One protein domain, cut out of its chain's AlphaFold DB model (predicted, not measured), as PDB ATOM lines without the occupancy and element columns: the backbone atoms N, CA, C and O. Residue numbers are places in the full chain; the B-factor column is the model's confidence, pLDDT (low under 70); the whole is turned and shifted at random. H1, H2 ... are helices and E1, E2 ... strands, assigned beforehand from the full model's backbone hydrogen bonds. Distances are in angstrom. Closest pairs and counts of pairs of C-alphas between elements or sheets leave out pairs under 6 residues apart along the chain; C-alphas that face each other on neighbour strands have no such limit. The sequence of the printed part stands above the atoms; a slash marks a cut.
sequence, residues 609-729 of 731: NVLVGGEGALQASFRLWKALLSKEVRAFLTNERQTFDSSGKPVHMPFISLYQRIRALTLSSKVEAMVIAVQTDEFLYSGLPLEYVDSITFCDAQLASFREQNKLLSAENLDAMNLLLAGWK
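AT A GLANCE: This is residues 609 to 729 of the 731 residues of the protein "ATP-grasp domain-containing protein" of Prosthecochloris marina (UniProt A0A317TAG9). A parallel sheet of four strands is the middle of three layers, with H1 covering one face and H2 and H4 over different parts of the other; the short H3 sits off the sheet, between H2 and H4. The 121 printed residues have four named helices and four named strands, in the order E1 H1 E2 H2 E3 H3 E4 H4, a mixed class; the sheet's order is E2 E3 E1 E4. The whole is compact, with a radius of gyration of the C-alphas of 13.6 A, and only just elongated, spanning 41 by 27 by 27 A.

IN THESE COORDINATES: E1, residues 609 to 612, begins at C-alpha 609 (16.842, 17.991, 8.966). H1, residues 615 to 629, measures 21.1 A from first to last C-alpha. E2 is residues 635 to 638, H2 658 to 666, E3 673 to 678, H3 682 to 686 and E4 695 to 698. H4, residues 715 to 729, measures 21.6 A and ends at C-alpha 729 (24.927, 23.097, 3.389).

HOW THE PARTS SIT: The inner strands E3 and E1 are parallel at 10 degrees, with N 611 and O 676 within hydrogen-bond range, 2.8 A. E2 pairs with E3 through N 636 and O 673, 2.9 A, and E4 with E1 through N 697 and O 610, 2.8 A. H1 runs along the strands over E3 and E1, height 7.9 A over the sheet. On the opposite face H2 is over E2 and E3, height 9.7 A, and H4 over E1 and E4, height 10.2 A. H3 is not on the sheet; it touches H2, closest C-alphas Tyr 659 and Ser 686, 6.7 A, and residues 720 to 724 of H4 alone, closest C-alphas Leu 684 and Met 721, 6.6 A. E2, H2, E3 form a strand-helix-strand unit, two parallel neighbours with a helix between; E1, H1, E2 and E3, H3, E4 are split units, with another strand between their two; the three crossovers are right-handed. Every O i to N i+4 pair is within hydrogen-bond range in H1, H2 and H3, and 9 of 11 in H4.

THE WHOLE: The two C-alphas farthest apart, of Glu 632 and Glu 716, are 40.8 A apart. The printed part has no cut; the links E2 to H2 and E4 to H4 are long. Mean pLDDT of the printed part is 89.9; residues 709 to 710, 727 and 729 are under 70.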
ATOM      1  N   ASN A 609      16.685  18.860  10.131       96.50
ATOM      2  CA  ASN A 609      16.842  17.991   8.966       96.50
ATOM      3  C   ASN A 609      15.846  18.388   7.882       96.50
ATOM      4  O   ASN A 609      14.643  18.445   8.140       96.50
ATOM      5  N   VAL A 610      16.340  18.629   6.673       95.94
ATOM      6  CA  VAL A 610      15.542  19.077   5.530       95.94
ATOM      7  C   VAL A 610      15.450  17.959   4.501       95.94
ATOM      8  O   VAL A 610      16.460  17.411   4.060       95.94
ATOM      9  N   LEU A 611      14.234  17.630   4.082       96.31
ATOM     10  CA  LEU A 611      13.959  16.662   3.032       96.31
ATOM     11  C   LEU A 611      13.211  17.359   1.904       96.31
ATOM     12  O   LEU A 611      12.206  18.023   2.138       96.31
ATOM     13  N   VAL A 612      13.728  17.227   0.688       94.81
ATOM     14  CA  VAL A 612      13.288  18.002  -0.476       94.81
ATOM     15  C   VAL A 612      12.708  17.052  -1.513       94.81
ATOM     16  O   VAL A 612      13.344  16.047  -1.846       94.81
ATOM     17  N   GLY A 613      11.506  17.357  -1.995       93.19
ATOM     18  CA  GLY A 613      10.778  16.547  -2.973       93.19
ATOM     19  C   GLY A 613       9.281  16.481  -2.669       93.19
ATOM     20  O   GLY A 613       8.771  17.220  -1.829       93.19
ATOM     21  N   GLY A 614       8.579  15.579  -3.340       91.06
ATOM     22  CA  GLY A 614       7.134  15.415  -3.257       91.06
ATOM     23  C   GLY A 614       6.758  14.376  -2.212       91.06
ATOM     24  O   GLY A 614       7.007  14.541  -1.015       91.06
ATOM     25  N   GLU A 615       6.142  13.289  -2.667       90.94
ATOM     26  CA  GLU A 615       5.687  12.195  -1.805       90.94
ATOM     27  C   GLU A 615       6.859  11.431  -1.163       90.94
ATOM     28  O   GLU A 615       6.799  11.065   0.013       90.94
ATOM     29  N   GLY A 616       7.964  11.235  -1.892       93.38
ATOM     30  CA  GLY A 616       9.142  10.542  -1.369       93.38
ATOM     31  C   GLY A 616       9.773  11.292  -0.196       93.38
ATOM     32  O   GLY A 616      10.100  10.682   0.829       93.38
ATOM     33  N   ALA A 617       9.871  12.620  -0.307       94.94
ATOM     34  CA  ALA A 617      10.344  13.484   0.773       94.94
ATOM     35  C   ALA A 617       9.418  13.453   1.993       94.94
ATOM     36  O   ALA A 617       9.903  13.352   3.123       94.94
ATOM     37  N   LEU A 618       8.097  13.471   1.793       94.38
ATOM     38  CA  LEU A 618       7.128  13.403   2.889       94.38
ATOM     39  C   LEU A 618       7.251  12.086   3.669       94.38
ATOM     40  O   LEU A 618       7.381  12.093   4.896       94.38
ATOM     41  N   GLN A 619       7.296  10.951   2.968       96.00
ATOM     42  CA  GLN A 619       7.455   9.636   3.594       96.00
ATOM     43  C   GLN A 619       8.788   9.504   4.337       96.00
ATOM     44  O   GLN A 619       8.832   8.979   5.453       96.00
ATOM     45  N   ALA A 620       9.880   9.985   3.738       97.19
ATOM     46  CA  ALA A 620      11.187  10.006   4.384       97.19
ATOM     47  C   ALA A 620      11.185  10.888   5.644       97.19
ATOM     48  O   ALA A 620      11.748  10.490   6.667       97.19
ATOM     49  N   SER A 621      10.473  12.017   5.610       97.75
ATOM     50  CA  SER A 621      10.352  12.938   6.742       97.75
ATOM     51  C   SER A 621       9.610  12.289   7.908       97.75
ATOM     52  O   SER A 621      10.076  12.351   9.045       97.75
ATOM     53  N   PHE A 622       8.515  11.571   7.635       97.69
ATOM     54  CA  PHE A 622       7.806  10.791   8.654       97.69
ATOM     55  C   PHE A 622       8.676   9.693   9.272       97.69
ATOM     56  O   PHE A 622       8.616   9.490  10.486       97.69
ATOM     57  N   ARG A 623       9.481   8.980   8.471       97.88
ATOM     58  CA  ARG A 623      10.396   7.949   8.989       97.88
ATOM     59  C   ARG A 623      11.439   8.547   9.930       97.88
ATOM     60  O   ARG A 623      11.607   8.035  11.034       97.88
ATOM     61  N   LEU A 624      12.098   9.632   9.516       97.75
ATOM     62  CA  LEU A 624      13.101  10.312  10.336       97.75
ATOM     63  C   LEU A 624      12.490  10.863  11.626       97.75
ATOM     64  O   LEU A 624      13.019  10.636  12.710       97.75
ATOM     65  N   TRP A 625      11.353  11.545  11.515       98.19
ATOM     66  CA  TRP A 625      10.654  12.098  12.665       98.19
ATOM     67  C   TRP A 625      10.258  11.007  13.667       98.19
ATOM     68  O   TRP A 625      10.603  11.121  14.838       98.19
ATOM     69  N   LYS A 626       9.666   9.888  13.221       97.81
ATOM     70  CA  LYS A 626       9.360   8.740  14.098       97.81
ATOM     71  C   LYS A 626      10.603   8.154  14.775       97.81
ATOM     72  O   LYS A 626      10.527   7.780  15.942       97.81
ATOM     73  N   ALA A 627      11.738   8.099  14.077       97.75
ATOM     74  CA  ALA A 627      13.001   7.633  14.649       97.75
ATOM     75  C   ALA A 627      13.574   8.590  15.713       97.75
ATOM     76  O   ALA A 627      14.270   8.149  16.625       97.75
ATOM     77  N   LEU A 628      13.297   9.896  15.617       97.56
ATOM     78  CA  LEU A 628      13.624  10.858  16.674       97.56
ATOM     79  C   LEU A 628      12.688  10.699  17.879       97.56
ATOM     80  O   LEU A 628      13.163  10.667  19.011       97.56
ATOM     81  N   LEU A 629      11.384  10.515  17.643       97.19
ATOM     82  CA  LEU A 629      10.409  10.283  18.716       97.19
ATOM     83  C   LEU A 629      10.712   9.005  19.509       97.19
ATOM     84  O   LEU A 629      10.595   9.002  20.730       97.19
ATOM     85  N   SER A 630      11.164   7.934  18.846       97.00
ATOM     86  CA  SER A 630      11.565   6.690  19.523       97.00
ATOM     87  C   SER A 630      12.811   6.841  20.402       97.00
ATOM     88  O   SER A 630      13.136   5.932  21.157       97.00
ATOM     89  N   LYS A 631      13.537   7.957  20.267       96.88
ATOM     90  CA  LYS A 631      14.669   8.346  21.118       96.88
ATOM     91  C   LYS A 631      14.269   9.410  22.148       96.88
ATOM     92  O   LYS A 631      15.143  10.075  22.688       96.88
ATOM     93  N   GLU A 632      12.965   9.600  22.361       95.81
ATOM     94  CA  GLU A 632      12.381  10.566  23.301       95.81
ATOM     95  C   GLU A 632      12.738  12.037  23.016       95.81
ATOM     96  O   GLU A 632      12.572  12.905  23.869       95.81
ATOM     97  N   VAL A 633      13.178  12.349  21.792       97.25
ATOM     98  CA  VAL A 633      13.447  13.729  21.370       97.25
ATOM     99  C   VAL A 633      12.122  14.429  21.080       97.25
ATOM    100  O   VAL A 633      11.307  13.907  20.313       97.25
ATOM    101  N   ARG A 634      11.916  15.649  21.603       98.06
ATOM    102  CA  ARG A 634      10.736  16.473  21.271       98.06
ATOM    103  C   ARG A 634      10.822  17.061  19.854       98.06
ATOM    104  O   ARG A 634      10.955  18.271  19.662       98.06
ATOM    105  N   ALA A 635      10.778  16.186  18.852       98.31
ATOM    106  CA  ALA A 635      10.921  16.527  17.445       98.31
ATOM    107  C   ALA A 635       9.587  16.947  16.811       98.31
ATOM    108  O   ALA A 635       8.548  16.328  17.052       98.31
ATOM    109  N   PHE A 636       9.626  17.970  15.958       98.56
ATOM    110  CA  PHE A 636       8.472  18.446  15.190       98.56
ATOM    111  C   PHE A 636       8.698  18.205  13.698       98.56
ATOM    112  O   PHE A 636       9.788  18.460  13.191       98.56
ATOM    113  N   LEU A 637       7.661  17.745  12.996       98.50
ATOM    114  CA  LEU A 637       7.653  17.588  11.538       98.50
ATOM    115  C   LEU A 637       6.795  18.689  10.921       98.50
ATOM    116  O   LEU A 637       5.676  18.896  11.377       98.50
ATOM    117  N   THR A 638       7.265  19.375   9.880       98.00
ATOM    118  CA  THR A 638       6.469  20.403   9.197       98.00
ATOM    119  C   THR A 638       6.680  20.429   7.684       98.00
ATOM    120  O   THR A 638       7.786  20.202   7.205       98.00
ATOM    121  N   ASN A 639       5.621  20.768   6.947       95.31
ATOM    122  CA  ASN A 639       5.653  21.258   5.561       95.31
ATOM    123  C   ASN A 639       4.889  22.596   5.485       95.31
ATOM    124  O   ASN A 639       4.627  23.198   6.526       95.31
ATOM    125  N   GLU A 640       4.530  23.090   4.301       91.19
ATOM    126  CA  GLU A 640       3.844  24.378   4.133       91.19
ATOM    127  C   GLU A 640       2.403  24.403   4.687       91.19
ATOM    128  O   GLU A 640       1.876  25.473   5.015       91.19
ATOM    129  N   ARG A 641       1.771  23.235   4.882       89.12
ATOM    130  CA  ARG A 641       0.352  23.095   5.281       89.12
ATOM    131  C   ARG A 641       0.126  22.486   6.654       89.12
ATOM    132  O   ARG A 641      -0.867  22.806   7.307       89.12
ATOM    133  N   GLN A 642       0.993  21.582   7.076       93.81
ATOM    134  CA  GLN A 642       0.809  20.758   8.258       93.81
ATOM    135  C   GLN A 642       2.070  20.759   9.106       93.81
ATOM    136  O   GLN A 642       3.194  20.817   8.611       93.81
ATOM    137  N   THR A 643       1.852  20.674  10.409       97.50
ATOM    138  CA  THR A 643       2.899  20.506  11.403       97.50
ATOM    139  C   THR A 643       2.433  19.431  12.374       97.50
ATOM    140  O   THR A 643       1.257  19.419  12.728       97.50
ATOM    141  N   PHE A 644       3.322  18.546  12.808       97.25
ATOM    142  CA  PHE A 644       3.060  17.527  13.819       97.25
ATOM    143  C   PHE A 644       3.996  17.736  15.009       97.25
ATOM    144  O   PHE A 644       5.192  17.974  14.819       97.25
ATOM    145  N   ASP A 645       3.452  17.668  16.223       96.88
ATOM    146  CA  ASP A 645       4.218  17.810  17.463       96.88
ATOM    147  C   ASP A 645       4.836  16.493  17.940       96.88
ATOM    148  O   ASP A 645       4.522  15.415  17.454       96.88
ATOM    149  N   SER A 646       5.669  16.557  18.973       94.94
ATOM    150  CA  SER A 646       6.304  15.374  19.562       94.94
ATOM    151  C   SER A 646       5.348  14.287  20.094       94.94
ATOM    152  O   SER A 646       5.794  13.177  20.359       94.94
ATOM    153  N   SER A 647       4.046  14.569  20.252       92.31
ATOM    154  CA  SER A 647       3.031  13.574  20.641       92.31
ATOM    155  C   SER A 647       2.386  12.866  19.444       92.31
ATOM    156  O   SER A 647       1.532  11.995  19.613       92.31
ATOM    157  N   GLY A 648       2.776  13.242  18.225       87.81
ATOM    158  CA  GLY A 648       2.197  12.740  16.987       87.81
ATOM    159  C   GLY A 648       0.931  13.477  16.545       87.81
ATOM    160  O   GLY A 648       0.313  13.077  15.558       87.81
ATOM    161  N   LYS A 649       0.525  14.538  17.253       90.56
ATOM    162  CA  LYS A 649      -0.709  15.276  16.966       90.56
ATOM    163  C   LYS A 649      -0.457  16.419  15.980       90.56
ATOM    164  O   LYS A 649       0.602  17.049  16.029       90.56
ATOM    165  N   PRO A 650      -1.423  16.720  15.092       92.12
ATOM    166  CA  PRO A 650      -1.331  17.885  14.229       92.12
ATOM    167  C   PRO A 650      -1.392  19.178  15.053       92.12
ATOM    168  O   PRO A 650      -2.220  19.332  15.949       92.12
ATOM    169  N   VAL A 651      -0.533  20.131  14.703       93.00
ATOM    170  CA  VAL A 651      -0.504  21.492  15.235       93.00
ATOM    171  C   VAL A 651      -1.108  22.425  14.196       93.00
ATOM    172  O   VAL A 651      -0.581  22.597  13.093       93.00
ATOM    173  N   HIS A 652      -2.224  23.051  14.556       89.00
ATOM    174  CA  HIS A 652      -2.872  24.042  13.707       89.00
ATOM    175  C   HIS A 652      -2.139  25.384  13.794       89.00
ATOM    176  O   HIS A 652      -1.870  25.889  14.883       89.00
ATOM    177  N   MET A 653      -1.830  25.965  12.635       87.62
ATOM    178  CA  MET A 653      -1.220  27.290  12.511       87.62
ATOM    179  C   MET A 653      -2.062  28.154  11.563       87.62
ATOM    180  O   MET A 653      -2.654  27.610  10.629       87.62
ATOM    181  N   PRO A 654      -2.127  29.482  11.771       85.25
ATOM    182  CA  PRO A 654      -3.063  30.363  11.067       85.25
ATOM    183  C   PRO A 654      -2.625  30.733   9.637       85.25
ATOM    184  O   PRO A 654      -3.132  31.697   9.070       85.25
ATOM    185  N   PHE A 655      -1.673  30.001   9.059       84.56
ATOM    186  CA  PHE A 655      -1.068  30.303   7.766       84.56
ATOM    187  C   PHE A 655      -0.681  29.040   6.989       84.56
ATOM    188  O   PHE A 655      -0.404  27.978   7.556       84.56
ATOM    189  N   ILE A 656      -0.640  29.185   5.664       87.69
ATOM    190  CA  ILE A 656      -0.082  28.210   4.724       87.69
ATOM    191  C   ILE A 656       1.228  28.808   4.218       87.69
ATOM    192  O   ILE A 656       1.235  29.600   3.282       87.69
ATOM    193  N   SER A 657       2.310  28.517   4.928       88.81
ATOM    194  CA  SER A 657       3.654  29.009   4.637       88.81
ATOM    195  C   SER A 657       4.647  28.193   5.450       88.81
ATOM    196  O   SER A 657       4.602  28.188   6.682       88.81
ATOM    197  N   LEU A 658       5.548  27.496   4.772       94.00
ATOM    198  CA  LEU A 658       6.650  26.784   5.390       94.00
ATOM    199  C   LEU A 658       7.613  27.758   6.077       94.00
ATOM    200  O   LEU A 658       8.055  27.473   7.191       94.00
ATOM    201  N   TYR A 659       7.874  28.927   5.479       91.44
ATOM    202  CA  TYR A 659       8.699  29.970   6.101       91.44
ATOM    203  C   TYR A 659       8.152  30.353   7.483       91.44
ATOM    204  O   TYR A 659       8.865  30.289   8.488       91.44
ATOM    205  N   GLN A 660       6.860  30.693   7.559       91.69
ATOM    206  CA  GLN A 660       6.225  31.111   8.811       91.69
ATOM    207  C   GLN A 660       6.133  29.967   9.827       91.69
ATOM    208  O   GLN A 660       6.289  30.205  11.026       91.69
ATOM    209  N   ARG A 661       5.936  28.722   9.375       95.81
ATOM    210  CA  ARG A 661       5.938  27.538  10.253       95.81
ATOM    211  C   ARG A 661       7.301  27.318  10.890       95.81
ATOM    212  O   ARG A 661       7.371  27.148  12.103       95.81
ATOM    213  N   ILE A 662       8.380  27.387  10.111       96.19
ATOM    214  CA  ILE A 662       9.740  27.251  10.645       96.19
ATOM    215  C   ILE A 662      10.024  28.367  11.655       96.19
ATOM    216  O   ILE A 662      10.439  28.071  12.774       96.19
ATOM    217  N   ARG A 663       9.708  29.628  11.322       93.50
ATOM    218  CA  ARG A 663       9.829  30.767  12.254       93.50
ATOM    219  C   ARG A 663       9.038  30.549  13.548       93.50
ATOM    220  O   ARG A 663       9.539  30.840  14.628       93.50
ATOM    221  N   ALA A 664       7.820  30.017  13.472       95.12
ATOM    222  CA  ALA A 664       7.023  29.718  14.661       95.12
ATOM    223  C   ALA A 664       7.664  28.618  15.526       95.12
ATOM    224  O   ALA A 664       7.660  28.708  16.755       95.12
ATOM    225  N   LEU A 665       8.242  27.593  14.897       97.38
ATOM    226  CA  LEU A 665       8.901  26.496  15.603       97.38
ATOM    227  C   LEU A 665      10.214  26.931  16.271       97.38
ATOM    228  O   LEU A 665      10.480  26.484  17.385       97.38
ATOM    229  N   THR A 666      10.997  27.843  15.678       96.44
ATOM    230  CA  THR A 666      12.218  28.367  16.328       96.44
ATOM    231  C   THR A 666      11.930  29.202  17.577       96.44
ATOM    232  O   THR A 666      12.811  29.349  18.426       96.44
ATOM    233  N   LEU A 667      10.712  29.731  17.723       95.62
ATOM    234  CA  LEU A 667      10.261  30.469  18.910       95.62
ATOM    235  C   LEU A 667       9.730  29.560  20.030       95.62
ATOM    236  O   LEU A 667       9.513  30.029  21.151       95.62
ATOM    237  N   SER A 668       9.483  28.281  19.740       95.94
ATOM    238  CA  SER A 668       8.837  27.347  20.662       95.94
ATOM    239  C   SER A 668       9.863  26.531  21.443       95.94
ATOM    240  O   SER A 668      10.505  25.632  20.903       95.94
ATOM    241  N   SER A 669       9.938  26.750  22.758       95.12
ATOM    242  CA  SER A 669      10.800  25.973  23.665       95.12
ATOM    243  C   SER A 669      10.462  24.477  23.732       95.12
ATOM    244  O   SER A 669      11.224  23.686  24.286       95.12
ATOM    245  N   LYS A 670       9.326  24.060  23.154       96.75
ATOM    246  CA  LYS A 670       8.932  22.648  23.055       96.75
ATOM    247  C   LYS A 670       9.736  21.880  22.004       96.75
ATOM    248  O   LYS A 670       9.759  20.658  22.077       96.75
ATOM    249  N   VAL A 671      10.359  22.564  21.046       98.12
ATOM    250  CA  VAL A 671      11.011  21.940  19.888       98.12
ATOM    251  C   VAL A 671      12.475  21.653  20.211       98.12
ATOM    252  O   VAL A 671      13.273  22.576  20.327       98.12
ATOM    253  N   GLU A 672      12.835  20.379  20.342       97.94
ATOM    254  CA  GLU A 672      14.231  19.941  20.517       97.94
ATOM    255  C   GLU A 672      14.895  19.531  19.205       97.94
ATOM    256  O   GLU A 672      16.115  19.525  19.130       97.94
ATOM    257  N   ALA A 673      14.110  19.203  18.178       98.31
ATOM    258  CA  ALA A 673      14.587  18.942  16.825       98.31
ATOM    259  C   ALA A 673      13.487  19.263  15.804       98.31
ATOM    260  O   ALA A 673      12.294  19.202  16.115       98.31
ATOM    261  N   MET A 674      13.878  19.569  14.570       98.19
ATOM    262  CA  MET A 674      12.960  19.873  13.478       98.19
ATOM    263  C   MET A 674      13.229  18.970  12.274       98.19
ATOM    264  O   MET A 674      14.369  18.790  11.850       98.19
ATOM    265  N   VAL A 675      12.161  18.420  11.708       98.50
ATOM    266  CA  VAL A 675      12.161  17.743  10.413       98.50
ATOM    267  C   VAL A 675      11.304  18.574   9.467       98.50
ATOM    268  O   VAL A 675      10.132  18.835   9.736       98.50
ATOM    269  N   ILE A 676      11.903  19.028   8.375       98.00
ATOM    270  CA  ILE A 676      11.293  19.941   7.415       98.00
ATOM    271  C   ILE A 676      11.124  19.201   6.093       98.00
ATOM    272  O   ILE A 676      12.114  18.787   5.495       98.00
ATOM    273  N   ALA A 677       9.890  19.082   5.614       97.06
ATOM    274  CA  ALA A 677       9.599  18.629   4.260       97.06
ATOM    275  C   ALA A 677       9.396  19.853   3.353       97.06
ATOM    276  O   ALA A 677       8.403  20.574   3.470       97.06
ATOM    277  N   VAL A 678      10.349  20.096   2.456       95.31
ATOM    278  CA  VAL A 678      10.267  21.135   1.423       95.31
ATOM    279  C   VAL A 678       9.630  20.517   0.188       95.31
ATOM    280  O   VAL A 678      10.285  19.776  -0.544       95.31
ATOM    281  N   GLN A 679       8.352  20.826  -0.024       93.31
ATOM    282  CA  GLN A 679       7.550  20.266  -1.118       93.31
ATOM    283  C   GLN A 679       7.166  21.308  -2.182       93.31
ATOM    284  O   GLN A 679       6.566  20.963  -3.202       93.31
ATOM    285  N   THR A 680       7.520  22.583  -1.967       91.75
ATOM    286  CA  THR A 680       7.174  23.692  -2.868       91.75
ATOM    287  C   THR A 680       8.337  24.655  -3.131       91.75
ATOM    288  O   THR A 680       9.357  24.611  -2.441       91.75
ATOM    289  N   ASP A 681       8.171  25.553  -4.106       89.62
ATOM    290  CA  ASP A 681       9.094  26.657  -4.425       89.62
ATOM    291  C   ASP A 681       8.942  27.908  -3.535       89.62
ATOM    292  O   ASP A 681       9.471  28.968  -3.871       89.62
ATOM    293  N   GLU A 682       8.252  27.825  -2.388       88.94
ATOM    294  CA  GLU A 682       7.982  28.983  -1.517       88.94
ATOM    295  C   GLU A 682       9.247  29.784  -1.161       88.94
ATOM    296  O   GLU A 682       9.216  31.020  -1.101       88.94
ATOM    297  N   PHE A 683      10.370  29.098  -0.941       87.19
ATOM    298  CA  PHE A 683      11.640  29.725  -0.576       87.19
ATOM    299  C   PHE A 683      12.274  30.548  -1.704       87.19
ATOM    300  O   PHE A 683      13.064  31.439  -1.403       87.19
ATOM    301  N   LEU A 684      11.888  30.373  -2.976       82.62
ATOM    302  CA  LEU A 684      12.293  31.318  -4.032       82.62
ATOM    303  C   LEU A 684      11.710  32.719  -3.800       82.62
ATOM    304  O   LEU A 684      12.268  33.712  -4.268       82.62
ATOM    305  N   TYR A 685      10.588  32.808  -3.080       80.31
ATOM    306  CA  TYR A 685       9.879  34.059  -2.822       80.31
ATOM    307  C   TYR A 685      10.134  34.599  -1.417       80.31
ATOM    308  O   TYR A 685      10.400  35.787  -1.258       80.31
ATOM    309  N   SER A 686      10.034  33.735  -0.409       76.44
ATOM    310  CA  SER A 686      10.205  34.094   1.005       76.44
ATOM    311  C   SER A 686      11.671  34.096   1.447       76.44
ATOM    312  O   SER A 686      12.015  34.750   2.431       76.44
ATOM    313  N   GLY A 687      12.533  33.399   0.702       79.12
ATOM    314  CA  GLY A 687      13.889  33.069   1.114       79.12
ATOM    315  C   GLY A 687      13.928  32.102   2.300       79.12
ATOM    316  O   GLY A 687      12.923  31.478   2.645       79.12
ATOM    317  N   LEU A 688      15.101  31.933   2.910       81.81
ATOM    318  CA  LEU A 688      15.289  30.936   3.967       81.81
ATOM    319  C   LEU A 688      15.082  31.527   5.373       81.81
ATOM    320  O   LEU A 688      15.567  32.620   5.655       81.81
ATOM    321  N   PRO A 689      14.387  30.813   6.279       87.31
ATOM    322  CA  PRO A 689      14.139  31.272   7.650       87.31
ATOM    323  C   PRO A 689      15.235  30.885   8.658       87.31
ATOM    324  O   PRO A 689      15.075  31.176   9.842       87.31
ATOM    325  N   LEU A 690      16.292  30.187   8.223       89.00
ATOM    326  CA  LEU A 690      17.362  29.652   9.072       89.00
ATOM    327  C   LEU A 690      18.726  29.879   8.421       89.00
ATOM    328  O   LEU A 690      18.868  29.684   7.213       89.00
ATOM    329  N   GLU A 691      19.733  30.214   9.220       83.25
ATOM    330  CA  GLU A 691      21.125  30.344   8.776       83.25
ATOM    331  C   GLU A 691      21.837  28.994   8.614       83.25
ATOM    332  O   GLU A 691      22.823  28.908   7.887       83.25
ATOM    333  N   TYR A 692      21.356  27.945   9.288       85.25
ATOM    334  CA  TYR A 692      22.005  26.636   9.357       85.25
ATOM    335  C   TYR A 692      20.985  25.496   9.421       85.25
ATOM    336  O   TYR A 692      19.936  25.631  10.056       85.25
ATOM    337  N   VAL A 693      21.336  24.365   8.807       89.81
ATOM    338  CA  VAL A 693      20.632  23.080   8.915       89.81
ATOM    339  C   VAL A 693      21.652  21.938   8.979       89.81
ATOM    340  O   VAL A 693      22.707  22.013   8.352       89.81
ATOM    341  N   ASP A 694      21.342  20.867   9.705       91.31
ATOM    342  CA  ASP A 694      22.244  19.724   9.900       91.31
ATOM    343  C   ASP A 694      22.340  18.842   8.654       91.31
ATOM    344  O   ASP A 694      23.394  18.281   8.342       91.31
ATOM    345  N   SER A 695      21.230  18.680   7.931       91.44
ATOM    346  CA  SER A 695      21.206  17.865   6.721       91.44
ATOM    347  C   SER A 695      20.168  18.339   5.716       91.44
ATOM    348  O   SER A 695      19.108  18.857   6.071       91.44
ATOM    349  N   ILE A 696      20.483  18.122   4.438       91.81
ATOM    350  CA  ILE A 696      19.553  18.293   3.324       91.81
ATOM    351  C   ILE A 696      19.597  17.024   2.485       91.81
ATOM    352  O   ILE A 696      20.664  16.635   2.000       91.81
ATOM    353  N   THR A 697      18.439  16.398   2.308       92.94
ATOM    354  CA  THR A 697      18.277  15.168   1.529       92.94
ATOM    355  C   THR A 697      17.280  15.397   0.400       92.94
ATOM    356  O   THR A 697      16.084  15.559   0.639       92.94
ATOM    357  N   PHE A 698      17.765  15.380  -0.840       92.31
ATOM    358  CA  PHE A 698      16.915  15.386  -2.031       92.31
ATOM    359  C   PHE A 698      16.382  13.969  -2.254       92.31
ATOM    360  O   PHE A 698      17.153  13.059  -2.553       92.31
ATOM    361  N   CYS A 699      15.085  13.770  -2.027       92.25
ATOM    362  CA  CYS A 699      14.455  12.447  -2.059       92.25
ATOM    363  C   CYS A 699      13.923  12.099  -3.452       92.25
ATOM    364  O   CYS A 699      13.965  10.942  -3.862       92.25
ATOM    365  N   ASP A 700      13.435  13.107  -4.170       88.94
ATOM    366  CA  ASP A 700      12.949  13.026  -5.541       88.94
ATOM    367  C   ASP A 700      12.950  14.440  -6.165       88.94
ATOM    368  O   ASP A 700      13.237  15.430  -5.491       88.94
ATOM    369  N   ALA A 701      12.665  14.539  -7.466       83.94
ATOM    370  CA  ALA A 701      12.635  15.806  -8.205       83.94
ATOM    371  C   ALA A 701      11.225  16.431  -8.290       83.94
ATOM    372  O   ALA A 701      10.970  17.266  -9.159       83.94
ATOM    373  N   GLN A 702      10.280  16.005  -7.444       86.69
ATOM    374  CA  GLN A 702       8.872  16.390  -7.548       86.69
ATOM    375  C   GLN A 702       8.525  17.522  -6.578       86.69
ATOM    376  O   GLN A 702       7.964  17.298  -5.514       86.69
ATOM    377  N   LEU A 703       8.821  18.762  -6.958       88.50
ATOM    378  CA  LEU A 703       8.346  19.944  -6.234       88.50
ATOM    379  C   LEU A 703       7.138  20.564  -6.941       88.50
ATOM    380  O   LEU A 703       7.078  20.604  -8.175       88.50
ATOM    381  N   ALA A 704       6.191  21.074  -6.157       88.25
ATOM    382  CA  ALA A 704       5.030  21.801  -6.658       88.25
ATOM    383  C   ALA A 704       5.235  23.323  -6.585       88.25
ATOM    384  O   ALA A 704       6.037  23.825  -5.799       88.25
ATOM    385  N   SER A 705       4.474  24.086  -7.365       85.31
ATOM    386  CA  SER A 705       4.411  25.533  -7.176       85.31
ATOM    387  C   SER A 705       3.600  25.881  -5.925       85.31
ATOM    388  O   SER A 705       2.475  25.418  -5.731       85.31
ATOM    389  N   PHE A 706       4.160  26.750  -5.087       83.88
ATOM    390  CA  PHE A 706       3.507  27.333  -3.919       83.88
ATOM    391  C   PHE A 706       2.333  28.239  -4.319       83.88
ATOM    392  O   PHE A 706       1.314  28.282  -3.631       83.88
ATOM    393  N   ARG A 707       2.457  28.946  -5.453       79.31
ATOM    394  CA  ARG A 707       1.418  29.848  -5.981       79.31
ATOM    395  C   ARG A 707       0.364  29.109  -6.803       79.31
ATOM    396  O   ARG A 707      -0.815  29.440  -6.720       79.31
ATOM    397  N   GLU A 708       0.789  28.117  -7.582       77.12
ATOM    398  CA  GLU A 708      -0.068  27.342  -8.485       77.12
ATOM    399  C   GLU A 708      -0.155  25.887  -8.002       77.12
ATOM    400  O   GLU A 708       0.619  25.019  -8.405       77.12
ATOM    401  N   GLN A 709      -1.104  25.624  -7.098       62.09
ATOM    402  CA  GLN A 709      -1.270  24.315  -6.457       62.09
ATOM    403  C   GLN A 709      -1.388  23.176  -7.485       62.09
ATOM    404  O   GLN A 709      -2.072  23.310  -8.498       62.09
ATOM    405  N   ASN A 710      -0.752  22.037  -7.192       66.19
ATOM    406  CA  ASN A 710      -0.702  20.824  -8.028       66.19
ATOM    407  C   ASN A 710       0.037  20.959  -9.372       66.19
ATOM    408  O   ASN A 710       0.047  20.007 -10.153       66.19
ATOM    409  N   LYS A 711       0.690  22.092  -9.649       82.31
ATOM    410  CA  LYS A 711       1.564  22.236 -10.816       82.31
ATOM    411  C   LYS A 711       3.004  21.914 -10.433       82.31
ATOM    412  O   LYS A 711       3.543  22.523  -9.511       82.31
ATOM    413  N   LEU A 712       3.626  20.977 -11.145       83.12
ATOM    414  CA  LEU A 712       5.056  20.702 -11.002       83.12
ATOM    415  C   LEU A 712       5.886  21.916 -11.433       83.12
ATOM    416  O   LEU A 712       5.500  22.656 -12.342       83.12
ATOM    417  N   LEU A 713       7.033  22.108 -10.784       84.69
ATOM    418  CA  LEU A 713       7.962  23.174 -11.146       84.69
ATOM    419  C   LEU A 713       8.533  22.996 -12.555       84.69
ATOM    420  O   LEU A 713       8.732  21.883 -13.041       84.69
ATOM    421  N   SER A 714       8.849  24.126 -13.191       83.38
ATOM    422  CA  SER A 714       9.717  24.144 -14.366       83.38
ATOM    423  C   SER A 714      11.132  23.692 -13.989       83.38
ATOM    424  O   SER A 714      11.549  23.832 -12.838       83.38
ATOM    425  N   ALA A 715      11.896  23.201 -14.970       83.31
ATOM    426  CA  ALA A 715      13.301  22.837 -14.769       83.31
ATOM    427  C   ALA A 715      14.126  24.010 -14.203       83.31
ATOM    428  O   ALA A 715      14.885  23.830 -13.261       83.31
ATOM    429  N   GLU A 716      13.885  25.227 -14.698       82.19
ATOM    430  CA  GLU A 716      14.546  26.448 -14.223       82.19
ATOM    431  C   GLU A 716      14.277  26.732 -12.734       82.19
ATOM    432  O   GLU A 716      15.206  27.014 -11.978       82.19
ATOM    433  N   ASN A 717      13.024  26.609 -12.277       81.62
ATOM    434  CA  ASN A 717      12.691  26.822 -10.865       81.62
ATOM    435  C   ASN A 717      13.229  25.698  -9.977       81.62
ATOM    436  O   ASN A 717      13.606  25.951  -8.832       81.62
ATOM    437  N   LEU A 718      13.274  24.467 -10.490       85.38
ATOM    438  CA  LEU A 718      13.874  23.339  -9.788       85.38
ATOM    439  C   LEU A 718      15.384  23.557  -9.599       85.38
ATOM    440  O   LEU A 718      15.886  23.391  -8.490       85.38
ATOM    441  N   ASP A 719      16.087  24.006 -10.640       82.94
ATOM    442  CA  ASP A 719      17.510  24.352 -10.573       82.94
ATOM    443  C   ASP A 719      17.763  25.524  -9.618       82.94
ATOM    444  O   ASP A 719      18.680  25.466  -8.797       82.94
ATOM    445  N   ALA A 720      16.914  26.556  -9.649       82.75
ATOM    446  CA  ALA A 720      16.990  27.679  -8.719       82.75
ATOM    447  C   ALA A 720      16.777  27.241  -7.259       82.75
ATOM    448  O   ALA A 720      17.517  27.673  -6.373       82.75
ATOM    449  N   MET A 721      15.808  26.355  -7.001       84.81
ATOM    450  CA  MET A 721      15.574  25.778  -5.673       84.81
ATOM    451  C   MET A 721      16.755  24.929  -5.215       84.81
ATOM    452  O   MET A 721      17.208  25.073  -4.081       84.81
ATOM    453  N   ASN A 722      17.289  24.081  -6.093       83.00
ATOM    454  CA  ASN A 722      18.458  23.260  -5.798       83.00
ATOM    455  C   ASN A 722      19.678  24.128  -5.482       83.00
ATOM    456  O   ASN A 722      20.387  23.839  -4.524       83.00
ATOM    457  N   LEU A 723      19.902  25.213  -6.230       81.12
ATOM    458  CA  LEU A 723      20.990  26.157  -5.982       81.12
ATOM    459  C   LEU A 723      20.813  26.892  -4.646       81.12
ATOM    460  O   LEU A 723      21.766  26.998  -3.874       81.12
ATOM    461  N   LEU A 724      19.591  27.355  -4.352       80.56
ATOM    462  CA  LEU A 724      19.253  27.996  -3.080       80.56
ATOM    463  C   LEU A 724      19.518  27.042  -1.908       80.56
ATOM    464  O   LEU A 724      20.234  27.389  -0.974       80.56
ATOM    465  N   LEU A 725      18.994  25.818  -1.976       80.69
ATOM    466  CA  LEU A 725      19.129  24.813  -0.924       80.69
ATOM    467  C   LEU A 725      20.558  24.268  -0.811       80.69
ATOM    468  O   LEU A 725      21.018  23.980   0.289       80.69
ATOM    469  N   ALA A 726      21.309  24.171  -1.909       73.12
ATOM    470  CA  ALA A 726      22.716  23.782  -1.868       73.12
ATOM    471  C   ALA A 726      23.562  24.763  -1.043       73.12
ATOM    472  O   ALA A 726      24.537  24.349  -0.410       73.12
ATOM    473  N   GLY A 727      23.175  26.041  -0.993       66.81
ATOM    474  CA  GLY A 727      23.822  27.018  -0.127       66.81
ATOM    475  C   GLY A 727      23.594  26.764   1.373       66.81
ATOM    476  O   GLY A 727      24.427  27.178   2.170       66.81
ATOM    477  N   TRP A 728      22.513  26.076   1.779       71.81
ATOM    478  CA  TRP A 728      22.206  25.818   3.202       71.81
ATOM    479  C   TRP A 728      23.231  24.871   3.836       71.81
ATOM    480  O   TRP A 728      23.408  24.851   5.048       71.81
ATOM    481  N   LYS A 729      23.928  24.095   2.997       54.44
ATOM    482  CA  LYS A 729      24.927  23.097   3.389       54.44
ATOM    483  C   LYS A 729      26.295  23.708   3.734       54.44
ATOM    484  O   LYS A 729      27.190  22.972   4.142       54.44
TER     485      LYS A 729